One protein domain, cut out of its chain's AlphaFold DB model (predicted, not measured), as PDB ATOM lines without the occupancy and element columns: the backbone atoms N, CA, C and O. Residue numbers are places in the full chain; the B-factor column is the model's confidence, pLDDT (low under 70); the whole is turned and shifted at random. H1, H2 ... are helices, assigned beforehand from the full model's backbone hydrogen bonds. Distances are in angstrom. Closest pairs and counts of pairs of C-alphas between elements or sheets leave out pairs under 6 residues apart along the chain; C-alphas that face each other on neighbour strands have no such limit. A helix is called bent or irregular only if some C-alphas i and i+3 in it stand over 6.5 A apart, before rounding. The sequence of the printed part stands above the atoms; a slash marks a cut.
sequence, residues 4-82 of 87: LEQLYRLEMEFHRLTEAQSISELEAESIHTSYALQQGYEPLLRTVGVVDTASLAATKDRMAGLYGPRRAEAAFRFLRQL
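AT A GLANCE: This is residues 4 to 82 of the 87 residues of an uncharacterized protein of Planctomycetes bacterium SCN 63-9 (UniProt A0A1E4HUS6). The first helix, H1, runs through the middle of an all-helix domain; H2 and H3 make an arc on one side of it, reaching it only near its two ends, H4 lies on the other side, and H5, which makes a helical hairpin with H4, crosses H1. H5 folds back from H4 and packs steeply across H1, while the H2 and H3 arc stays clear of H5. The printed part has 79 residues, 68 of them in five named helices, in the order H1, H2, H3, H4, H5, with no named strand. It is compact, with a radius of gyration of the C-alphas of 12.2 A, and rounded, spanning 33 by 26 by 18 A.

HOW THE PARTS SIT: H1, residues 4 to 20, is the hub and touches the four other helices. H2, residues 25 to 38, only just touches H1, with 3 pairs of C-alphas within 8 A, and meets residues 14 to 18 alone; the closest C-alphas, of Thr 18 and Ala 28, are 6.5 A apart. These two run opposite ways at a steep tilt of 47 degrees. H3, residues 41 to 48, touches H1 at residues 4 to 7 alone, closest at the C-alphas of Leu 4 and Val 48, 6.6 A apart, at a shallow tilt of 29 degrees, opposite ways. H2 and H3 are close but not clearly touching, about perpendicular at 73 degrees, with the closest C-alphas, of Ala 36 and Glu 42, 7.7 A apart. H4, residues 53 to 67, touches H1 at a steep tilt of 47 degrees, the same way; the closest C-alphas, of Glu 5 and Thr 59, are 6.6 A apart. H5, residues 69 to 82, touches H1 at a steep tilt of 61 degrees, opposite ways, with the closest C-alphas, of Glu 11 and Ala 75, 5.2 A apart. H4 and H5 touch as a hairpin, opposite ways at a shallow tilt of 34 degrees, only just short of steep, closest at the C-alphas of Ala 64 and Ala 72, 5.0 A apart. H2 is apart from H4 and H5, and H3 is apart from H4 and H5. Every backbone O i to N i+4 pair is within hydrogen-bond range in H1, H3 and H5, against 8 of 10 in H2 and 10 of 11 in H4.

IN THESE COORDINATES: H1 begins at C-alpha 4, at (26.754, 32.969, -9.657), and is 24.3 A long. H2 is 19.6 A long and only just irregular: C-alphas 30 and 33 are 6.7 A apart. H3 begins at C-alpha 41, at (19.656, 37.549, -2.810). H4 is 20.7 A long, and H5 is 19.9 A long, ending at C-alpha 82, at (23.871, 44.530, -9.992).

THE WHOLE: The two C-alphas farthest apart, of Ser 22 and Val 50, are 34.1 A apart. The printed part has no cut, and its four links between helices are tight. The mean pLDDT of the printed part is 92.6, and no printed residue is under 70.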
ATOM      1  N   LEU A   4      27.139  32.296  -8.423       94.56
ATOM      2  CA  LEU A   4      26.754  32.969  -9.657       94.56
ATOM      3  C   LEU A   4      25.663  32.195 -10.417       94.56
ATOM      4  O   LEU A   4      24.694  32.790 -10.872       94.56
ATOM      5  N   GLU A   5      25.761  30.865 -10.502       95.06
ATOM      6  CA  GLU A   5      24.703  30.026 -11.089       95.06
ATOM      7  C   GLU A   5      23.395  30.094 -10.289       95.06
ATOM      8  O   GLU A   5      22.315  30.049 -10.875       95.06
ATOM      9  N   GLN A   6      23.471  30.212  -8.959       95.38
ATOM     10  CA  GLN A   6      22.293  30.406  -8.109       95.38
ATOM     11  C   GLN A   6      21.610  31.743  -8.398       95.38
ATOM     12  O   GLN A   6      20.397  31.757  -8.589       95.38
ATOM     13  N   LEU A   7      22.378  32.832  -8.509       95.81
ATOM     14  CA  LEU A   7      21.860  34.148  -8.893       95.81
ATOM     15  C   LEU A   7      21.187  34.109 -10.271       95.81
ATOM     16  O   LEU A   7      20.060  34.576 -10.412       95.81
ATOM     17  N   TYR A   8      21.815  33.469 -11.263       96.44
ATOM     18  CA  TYR A   8      21.174  33.248 -12.563       96.44
ATOM     19  C   TYR A   8      19.870  32.472 -12.437       96.44
ATOM     20  O   TYR A   8      18.873  32.853 -13.042       96.44
ATOM     21  N   ARG A   9      19.853  31.381 -11.665       95.81
ATOM     22  CA  ARG A   9      18.646  30.565 -11.512       95.81
ATOM     23  C   ARG A   9      17.493  31.382 -10.930       95.81
ATOM     24  O   ARG A   9      16.372  31.231 -11.399       95.81
ATOM     25  N   LEU A  10      17.767  32.219  -9.931       96.19
ATOM     26  CA  LEU A  10      16.756  33.066  -9.301       96.19
ATOM     27  C   LEU A  10      16.205  34.112 -10.278       96.19
ATOM     28  O   LEU A  10      14.992  34.209 -10.426       96.19
ATOM     29  N   GLU A  11      17.063  34.804 -11.030       95.56
ATOM     30  CA  GLU A  11      16.606  35.766 -12.046       95.56
ATOM     31  C   GLU A  11      15.790  35.104 -13.157       95.56
ATOM     32  O   GLU A  11      14.747  35.594 -13.587       95.56
ATOM     33  N   MET A  12      16.233  33.940 -13.621       94.50
ATOM     34  CA  MET A  12      15.515  33.211 -14.659       94.50
ATOM     35  C   MET A  12      14.160  32.697 -14.168       94.50
ATOM     36  O   MET A  12      13.202  32.685 -14.943       94.50
ATOM     37  N   GLU A  13      14.069  32.299 -12.899       94.81
ATOM     38  CA  GLU A  13      12.809  31.914 -12.268       94.81
ATOM     39  C   GLU A  13      11.885  33.120 -12.089       94.81
ATOM     40  O   GLU A  13      10.702  33.028 -12.410       94.81
ATOM     41  N   PHE A  14      12.420  34.270 -11.678       94.69
ATOM     42  CA  PHE A  14      11.672  35.522 -11.628       94.69
ATOM     43  C   PHE A  14      11.056  35.861 -12.992       94.69
ATOM     44  O   PHE A  14       9.841  36.024 -13.097       94.69
ATOM     45  N   HIS A  15      11.862  35.859 -14.059       91.75
ATOM     46  CA  HIS A  15      11.376  36.102 -15.419       91.75
ATOM     47  C   HIS A  15      10.340  35.071 -15.880       91.75
ATOM     48  O   HIS A  15       9.402  35.413 -16.596       91.75
ATOM     49  N   ARG A  16      10.483  33.804 -15.476       92.50
ATOM     50  CA  ARG A  16       9.498  32.758 -15.779       92.50
ATOM     51  C   ARG A  16       8.159  33.038 -15.090       92.50
ATOM     52  O   ARG A  16       7.111  32.853 -15.704       92.50
ATOM     53  N   LEU A  17       8.190  33.456 -13.826       92.56
ATOM     54  CA  LEU A  17       6.995  33.740 -13.033       92.56
ATOM     55  C   LEU A  17       6.259  34.987 -13.525       92.56
ATOM     56  O   LEU A  17       5.029  34.979 -13.558       92.56
ATOM     57  N   THR A  18       6.983  36.037 -13.910       91.31
ATOM     58  CA  THR A  18       6.377  37.268 -14.437       91.31
ATOM     59  C   THR A  18       5.804  37.065 -15.835       91.31
ATOM     60  O   THR A  18       4.679  37.489 -16.090       91.31
ATOM     61  N   GLU A  19       6.500  36.314 -16.697       88.50
ATOM     62  CA  GLU A  19       5.994  35.889 -18.010       88.50
ATOM     63  C   GLU A  19       4.704  35.064 -17.868       88.50
ATOM     64  O   GLU A  19       3.708  35.350 -18.529       88.50
ATOM     65  N   ALA A  20       4.684  34.085 -16.958       89.12
ATOM     66  CA  ALA A  20       3.513  33.237 -16.729       89.12
ATOM     67  C   ALA A  20       2.290  34.016 -16.210       89.12
ATOM     68  O   ALA A  20       1.156  33.642 -16.500       89.12
ATOM     69  N   GLN A  21       2.516  35.092 -15.456       90.50
ATOM     70  CA  GLN A  21       1.461  35.934 -14.892       90.50
ATOM     71  C   GLN A  21       1.090  37.124 -15.790       90.50
ATOM     72  O   GLN A  21       0.228  37.910 -15.415       90.50
ATOM     73  N   SER A  22       1.708  37.253 -16.974       89.81
ATOM     74  CA  SER A  22       1.526  38.403 -17.877       89.81
ATOM     75  C   SER A  22       1.761  39.756 -17.187       89.81
ATOM     76  O   SER A  22       1.110  40.746 -17.512       89.81
ATOM     77  N   ILE A  23       2.689  39.785 -16.226       88.75
ATOM     78  CA  ILE A  23       3.057  40.990 -15.477       88.75
ATOM     79  C   ILE A  23       3.832  41.916 -16.414       88.75
ATOM     80  O   ILE A  23       4.748  41.472 -17.115       88.75
ATOM     81  N   SER A  24       3.465  43.198 -16.441       88.81
ATOM     82  CA  SER A  24       4.185  44.187 -17.246       88.81
ATOM     83  C   SER A  24       5.609  44.402 -16.721       88.81
ATOM     84  O   SER A  24       5.898  44.160 -15.552       88.81
ATOM     85  N   GLU A  25       6.523  44.879 -17.563       82.50
ATOM     86  CA  GLU A  25       7.923  45.097 -17.161       82.50
ATOM     87  C   GLU A  25       8.044  46.088 -15.989       82.50
ATOM     88  O   GLU A  25       8.769  45.826 -15.033       82.50
ATOM     89  N   LEU A  26       7.237  47.156 -15.996       85.69
ATOM     90  CA  LEU A  26       7.181  48.142 -14.912       85.69
ATOM     91  C   LEU A  26       6.705  47.526 -13.586       85.69
ATOM     92  O   LEU A  26       7.257  47.799 -12.521       85.69
ATOM     93  N   GLU A  27       5.675  46.682 -13.634       88.19
ATOM     94  CA  GLU A  27       5.202  45.975 -12.443       88.19
ATOM     95  C   GLU A  27       6.231  44.946 -11.971       88.19
ATOM     96  O   GLU A  27       6.452  44.822 -10.766       88.19
ATOM     97  N   ALA A  28       6.898  44.251 -12.895       87.94
ATOM     98  CA  ALA A  28       7.959  43.303 -12.582       87.94
ATOM     99  C   ALA A  28       9.094  43.990 -11.805       87.94
ATOM    100  O   ALA A  28       9.492  43.494 -10.754       87.94
ATOM    101  N   GLU A  29       9.552  45.166 -12.239       84.94
ATOM    102  CA  GLU A  29      10.541  45.957 -11.493       84.94
ATOM    103  C   GLU A  29      10.069  46.268 -10.062       84.94
ATOM    104  O   GLU A  29      10.826  46.101  -9.101       84.94
ATOM    105  N   SER A  30       8.795  46.641  -9.896       87.00
ATOM    106  CA  SER A  30       8.234  46.977  -8.581       87.00
ATOM    107  C   SER A  30       8.189  45.790  -7.606       87.00
ATOM    108  O   SER A  30       8.371  45.971  -6.400       87.00
ATOM    109  N   ILE A  31       7.996  44.564  -8.108       92.19
ATOM    110  CA  ILE A  31       7.929  43.352  -7.275       92.19
ATOM    111  C   ILE A  31       9.271  42.625  -7.152       92.19
ATOM    112  O   ILE A  31       9.420  41.798  -6.249       92.19
ATOM    113  N   HIS A  32      10.250  42.933  -8.013       93.25
ATOM    114  CA  HIS A  32      11.568  42.289  -8.004       93.25
ATOM    115  C   HIS A  32      12.253  42.450  -6.652       93.25
ATOM    116  O   HIS A  32      12.696  41.465  -6.074       93.25
ATOM    117  N   THR A  33      12.230  43.655  -6.076       90.19
ATOM    118  CA  THR A  33      12.815  43.908  -4.746       90.19
ATOM    119  C   THR A  33      12.247  42.957  -3.688       90.19
ATOM    120  O   THR A  33      12.993  42.348  -2.920       90.19
ATOM    121  N   SER A  34      10.924  42.774  -3.672       92.62
ATOM    122  CA  SER A  34      10.259  41.852  -2.744       92.62
ATOM    123  C   SER A  34      10.660  40.401  -3.007       92.62
ATOM    124  O   SER A  34      10.946  39.663  -2.064       92.62
ATOM    125  N   TYR A  35      10.731  39.997  -4.278       94.81
ATOM    126  CA  TYR A  35      11.206  38.672  -4.672       94.81
ATOM    127  C   TYR A  35      12.652  38.433  -4.211       94.81
ATOM    128  O   TYR A  35      12.939  37.420  -3.576       94.81
ATOM    129  N   ALA A  36      13.549  39.388  -4.454       93.44
ATOM    130  CA  ALA A  36      14.961  39.293  -4.114       93.44
ATOM    131  C   ALA A  36      15.186  39.123  -2.603       93.44
ATOM    132  O   ALA A  36      15.986  38.285  -2.177       93.44
ATOM    133  N   LEU A  37      14.432  39.866  -1.785       92.06
ATOM    134  CA  LEU A  37      14.459  39.732  -0.327       92.06
ATOM    135  C   LEU A  37      13.967  38.352   0.128       92.06
ATOM    136  O   LEU A  37      14.618  37.708   0.949       92.06
ATOM    137  N   GLN A  38      12.854  37.871  -0.431       94.19
ATOM    138  CA  GLN A  38      12.275  36.572  -0.068       94.19
ATOM    139  C   GLN A  38      13.159  35.389  -0.476       94.19
ATOM    140  O   GLN A  38      13.204  34.386   0.233       94.19
ATOM    141  N   GLN A  39      13.862  35.499  -1.605       95.81
ATOM    142  CA  GLN A  39      14.720  34.433  -2.129       95.81
ATOM    143  C   GLN A  39      16.169  34.499  -1.624       95.81
ATOM    144  O   GLN A  39      16.994  33.676  -2.019       95.81
ATOM    145  N   GLY A  40      16.498  35.451  -0.745       93.00
ATOM    146  CA  GLY A  40      17.816  35.522  -0.115       93.00
ATOM    147  C   GLY A  40      18.928  35.985  -1.056       93.00
ATOM    148  O   GLY A  40      20.048  35.477  -0.984       93.00
ATOM    149  N   TYR A  41      18.649  36.966  -1.918       93.81
ATOM    150  CA  TYR A  41      19.656  37.549  -2.810       93.81
ATOM    151  C   TYR A  41      20.827  38.156  -2.051       93.81
ATOM    152  O   TYR A  41      21.975  37.978  -2.438       93.81
ATOM    153  N   GLU A  42      20.550  38.871  -0.965       91.31
ATOM    154  CA  GLU A  42      21.569  39.626  -0.241       91.31
ATOM    155  C   GLU A  42      22.738  38.743   0.254       91.31
ATOM    156  O   GLU A  42      23.888  39.078  -0.043       91.31
ATOM    157  N   PRO A  43      22.512  37.593   0.920       93.31
ATOM    158  CA  PRO A  43      23.581  36.643   1.231       93.31
ATOM    159  C   PRO A  43      24.398  36.190   0.013       93.31
ATOM    160  O   PRO A  43      25.623  36.074   0.101       93.31
ATOM    161  N   LEU A  44      23.745  35.951  -1.128       93.69
ATOM    162  CA  LEU A  44      24.410  35.514  -2.358       93.69
ATOM    163  C   LEU A  44      25.279  36.629  -2.944       93.69
ATOM    164  O   LEU A  44      26.442  36.394  -3.264       93.69
ATOM    165  N   LEU A  45      24.755  37.853  -3.004       92.00
ATOM    166  CA  LEU A  45      25.475  39.038  -3.474       92.00
ATOM    167  C   LEU A  45      26.687  39.357  -2.594       92.00
ATOM    168  O   LEU A  45      27.746  39.712  -3.101       92.00
ATOM    169  N   ARG A  46      26.574  39.175  -1.274       90.75
ATOM    170  CA  ARG A  46      27.710  39.346  -0.354       90.75
ATOM    171  C   ARG A  46      28.782  38.268  -0.537       90.75
ATOM    172  O   ARG A  46      29.956  38.542  -0.318       90.75
ATOM    173  N   THR A  47      28.383  37.058  -0.926       93.19
ATOM    174  CA  THR A  47      29.292  35.908  -1.074       93.19
ATOM    175  C   THR A  47      30.000  35.890  -2.428       93.19
ATOM    176  O   THR A  47      31.136  35.432  -2.516       93.19
ATOM    177  N   VAL A  48      29.344  36.364  -3.492       90.31
ATOM    178  CA  VAL A  48      29.873  36.267  -4.862       90.31
ATOM    179  C   VAL A  48      31.102  37.155  -5.095       90.31
ATOM    180  O   VAL A  48      31.935  36.818  -5.931       90.31
ATOM    181  N   GLY A  49      31.257  38.239  -4.324       87.38
ATOM    182  CA  GLY A  49      32.394  39.153  -4.438       87.38
ATOM    183  C   GLY A  49      32.465  39.854  -5.801       87.38
ATOM    184  O   GLY A  49      31.441  40.076  -6.445       87.38
ATOM    185  N   VAL A  50      33.677  40.222  -6.229       91.88
ATOM    186  CA  VAL A  50      33.924  40.770  -7.574       91.88
ATOM    187  C   VAL A  50      33.878  39.637  -8.593       91.88
ATOM    188  O   VAL A  50      34.558  38.624  -8.426       91.88
ATOM    189  N   VAL A  51      33.089  39.821  -9.649       93.19
ATOM    190  CA  VAL A  51      32.879  38.811 -10.687       93.19
ATOM    191  C   VAL A  51      33.573  39.232 -11.973       93.19
ATOM    192  O   VAL A  51      33.355  40.325 -12.483       93.19
ATOM    193  N   ASP A  52      34.377  38.337 -12.528       94.25
ATOM    194  CA  ASP A  52      34.951  38.517 -13.857       94.25
ATOM    195  C   ASP A  52      33.854  38.500 -14.937       94.25
ATOM    196  O   ASP A  52      32.979  37.625 -14.965       94.25
ATOM    197  N   THR A  53      33.910  39.471 -15.848       93.44
ATOM    198  CA  THR A  53      32.942  39.616 -16.940       93.44
ATOM    199  C   THR A  53      32.912  38.383 -17.847       93.44
ATOM    200  O   THR A  53      31.830  37.972 -18.286       93.44
ATOM    201  N   ALA A  54      34.059  37.738 -18.095       95.06
ATOM    202  CA  ALA A  54      34.104  36.510 -18.888       95.06
ATOM    203  C   ALA A  54      33.408  35.352 -18.157       95.06
ATOM    204  O   ALA A  54      32.616  34.620 -18.754       95.06
ATOM    205  N   SER A  55      33.609  35.238 -16.844       94.12
ATOM    206  CA  SER A  55      32.916  34.274 -15.983       94.12
ATOM    207  C   SER A  55      31.398  34.499 -15.942       94.12
ATOM    208  O   SER A  55      30.620  33.534 -15.961       94.12
ATOM    209  N   LEU A  56      30.951  35.760 -15.951       95.81
ATOM    210  CA  LEU A  56      29.535  36.117 -16.053       95.81
ATOM    211  C   LEU A  56      28.928  35.639 -17.379       95.81
ATOM    212  O   LEU A  56      27.871  35.002 -17.366       95.81
ATOM    213  N   ALA A  57      29.608  35.892 -18.499       96.31
ATOM    214  CA  ALA A  57      29.170  35.471 -19.831       96.31
ATOM    215  C   ALA A  57      29.191  33.940 -19.998       96.31
ATOM    216  O   ALA A  57      28.205  33.352 -20.435       96.31
ATOM    217  N   ALA A  58      30.251  33.266 -19.550       95.81
ATOM    218  CA  ALA A  58      30.345  31.807 -19.607       95.81
ATOM    219  C   ALA A  58      29.256  31.117 -18.768       95.81
ATOM    220  O   ALA A  58      28.799  30.015 -19.084       95.81
ATOM    221  N   THR A  59      28.824  31.743 -17.671       95.81
ATOM    222  CA  THR A  59      27.707  31.228 -16.870       95.81
ATOM    223  C   THR A  59      26.371  31.444 -17.572       95.81
ATOM    224  O   THR A  59      25.555  30.525 -17.579       95.81
ATOM    225  N   LYS A  60      26.175  32.582 -18.248       96.75
ATOM    226  CA  LYS A  60      24.998  32.815 -19.097       96.75
ATOM    227  C   LYS A  60      24.812  31.695 -20.116       96.75
ATOM    228  O   LYS A  60      23.724  31.133 -20.201       96.75
ATOM    229  N   ASP A  61      25.864  31.350 -20.856       95.88
ATOM    230  CA  ASP A  61      25.774  30.364 -21.939       95.88
ATOM    231  C   ASP A  61      25.420  28.968 -21.409       95.88
ATOM    232  O   ASP A  61      24.577  28.270 -21.976       95.88
ATOM    233  N   ARG A  62      25.980  28.591 -20.254       94.38
ATOM    234  CA  ARG A  62      25.612  27.349 -19.559       94.38
ATOM    235  C   ARG A  62      24.144  27.351 -19.123       94.38
ATOM    236  O   ARG A  62      23.439  26.366 -19.332       94.38
ATOM    237  N   MET A  63      23.666  28.458 -18.558       95.06
ATOM    238  CA  MET A  63      22.283  28.586 -18.085       95.06
ATOM    239  C   MET A  63      21.269  28.670 -19.237       95.06
ATOM    240  O   MET A  63      20.159  28.146 -19.117       95.06
ATOM    241  N   ALA A  64      21.658  29.245 -20.379       94.75
ATOM    242  CA  ALA A  64      20.850  29.293 -21.595       94.75
ATOM    243  C   ALA A  64      20.469  27.891 -22.090       94.75
ATOM    244  O   ALA A  64      19.319  27.680 -22.480       94.75
ATOM    245  N   GLY A  65      21.398  26.930 -22.012       91.06
ATOM    246  CA  GLY A  65      21.145  25.533 -22.374       91.06
ATOM    247  C   GLY A  65      20.150  24.811 -21.456       91.06
ATOM    248  O   GLY A  65      19.510  23.859 -21.887       91.06
ATOM    249  N   LEU A  66      19.991  25.270 -20.210       87.50
ATOM    250  CA  LEU A  66      19.137  24.624 -19.206       87.50
ATOM    251  C   LEU A  66      17.732  25.232 -19.121       87.50
ATOM    252  O   LEU A  66      16.755  24.513 -18.930       87.50
ATOM    253  N   TYR A  67      17.622  26.554 -19.249       83.94
ATOM    254  CA  TYR A  67      16.395  27.292 -18.914       83.94
ATOM    255  C   TYR A  67      15.898  28.209 -20.049       83.94
ATOM    256  O   TYR A  67      14.845  28.848 -19.926       83.94
ATOM    257  N   GLY A  68      16.636  28.256 -21.164       91.62
ATOM    258  CA  GLY A  68      16.286  28.975 -22.385       91.62
ATOM    259  C   GLY A  68      17.093  30.266 -22.598       91.62
ATOM    260  O   GLY A  68      17.333  31.021 -21.649       91.62
ATOM    261  N   PRO A  69      17.465  30.583 -23.853       93.69
ATOM    262  CA  PRO A  69      18.381  31.681 -24.167       93.69
ATOM    263  C   PRO A  69      17.808  33.062 -23.837       93.69
ATOM    264  O   PRO A  69      18.527  33.918 -23.331       93.69
ATOM    265  N   ARG A  70      16.503  33.279 -24.051       92.12
ATOM    266  CA  ARG A  70      15.851  34.571 -23.778       92.12
ATOM    267  C   ARG A  70      15.925  34.953 -22.299       92.12
ATOM    268  O   ARG A  70      16.253  36.090 -21.979       92.12
ATOM    269  N   ARG A  71      15.643  34.004 -21.403       92.69
ATOM    270  CA  ARG A  71      15.704  34.242 -19.954       92.69
ATOM    271  C   ARG A  71      17.141  34.397 -19.476       92.69
ATOM    272  O   ARG A  71      17.387  35.196 -18.584       92.69
ATOM    273  N   ALA A  72      18.083  33.665 -20.077       94.56
ATOM    274  CA  ALA A  72      19.485  33.735 -19.677       94.56
ATOM    275  C   ALA A  72      20.069  35.100 -20.039       94.56
ATOM    276  O   ALA A  72      20.801  35.692 -19.253       94.56
ATOM    277  N   GLU A  73      19.679  35.633 -21.196       95.94
ATOM    278  CA  GLU A  73      20.045  36.978 -21.624       95.94
ATOM    279  C   GLU A  73      19.432  38.062 -20.724       95.94
ATOM    280  O   GLU A  73      20.128  39.004 -20.351       95.94
ATOM    281  N   ALA A  74      18.163  37.924 -20.324       92.69
ATOM    282  CA  ALA A  74      17.528  38.856 -19.389       92.69
ATOM    283  C   ALA A  74      18.227  38.848 -18.013       92.69
ATOM    284  O   ALA A  74      18.655  39.900 -17.535       92.69
ATOM    285  N   ALA A  75      18.473  37.656 -17.458       95.06
ATOM    286  CA  ALA A  75      19.217  37.479 -16.214       95.06
ATOM    287  C   ALA A  75      20.645  38.041 -16.305       95.06
ATOM    288  O   ALA A  75      21.102  38.714 -15.386       95.06
ATOM    289  N   PHE A  76      21.348  37.826 -17.425       96.19
ATOM    290  CA  PHE A  76      22.684  38.386 -17.645       96.19
ATOM    291  C   PHE A  76      22.669  39.911 -17.580       96.19
ATOM    292  O   PHE A  76      23.508  40.495 -16.900       96.19
ATOM    293  N   ARG A  77      21.719  40.571 -18.259       94.75
ATOM    294  CA  ARG A  77      21.627  42.039 -18.245       94.75
ATOM    295  C   ARG A  77      21.407  42.576 -16.839       94.75
ATOM    296  O   ARG A  77      22.092  43.522 -16.459       94.75
ATOM    297  N   PHE A  78      20.506  41.952 -16.086       92.81
ATOM    298  CA  PHE A  78      20.220  42.343 -14.712       92.81
ATOM    299  C   PHE A  78      21.438  42.140 -13.800       92.81
ATOM    300  O   PHE A  78      21.914  43.078 -13.162       92.81
ATOM    301  N   LEU A  79      22.031  40.942 -13.805       94.56
ATOM    302  CA  LEU A  79      23.198  40.635 -12.974       94.56
ATOM    303  C   LEU A  79      24.414  41.493 -13.334       94.56
ATOM    304  O   LEU A  79      25.172  41.870 -12.448       94.56
ATOM    305  N   ARG A  80      24.581  41.865 -14.608       95.56
ATOM    306  CA  ARG A  80      25.642  42.783 -15.044       95.56
ATOM    307  C   ARG A  80      25.484  44.192 -14.464       95.56
ATOM    308  O   ARG A  80      26.483  44.883 -14.303       95.56
ATOM    309  N   GLN A  81      24.257  44.638 -14.200       92.12
ATOM    310  CA  GLN A  81      23.990  45.933 -13.563       92.12
ATOM    311  C   GLN A  81      24.159  45.873 -12.041       92.12
ATOM    312  O   GLN A  81      24.526  46.872 -11.429       92.12
ATOM    313  N   LEU A  82      23.886  44.712 -11.441       90.94
ATOM    314  CA  LEU A  82      23.871  44.530  -9.992       90.94
ATOM    315  C   LEU A  82      25.240  44.162  -9.402       90.94
ATOM    316  O   LEU A  82      25.560  44.560  -8.283       90.94
TER     317      LEU A  82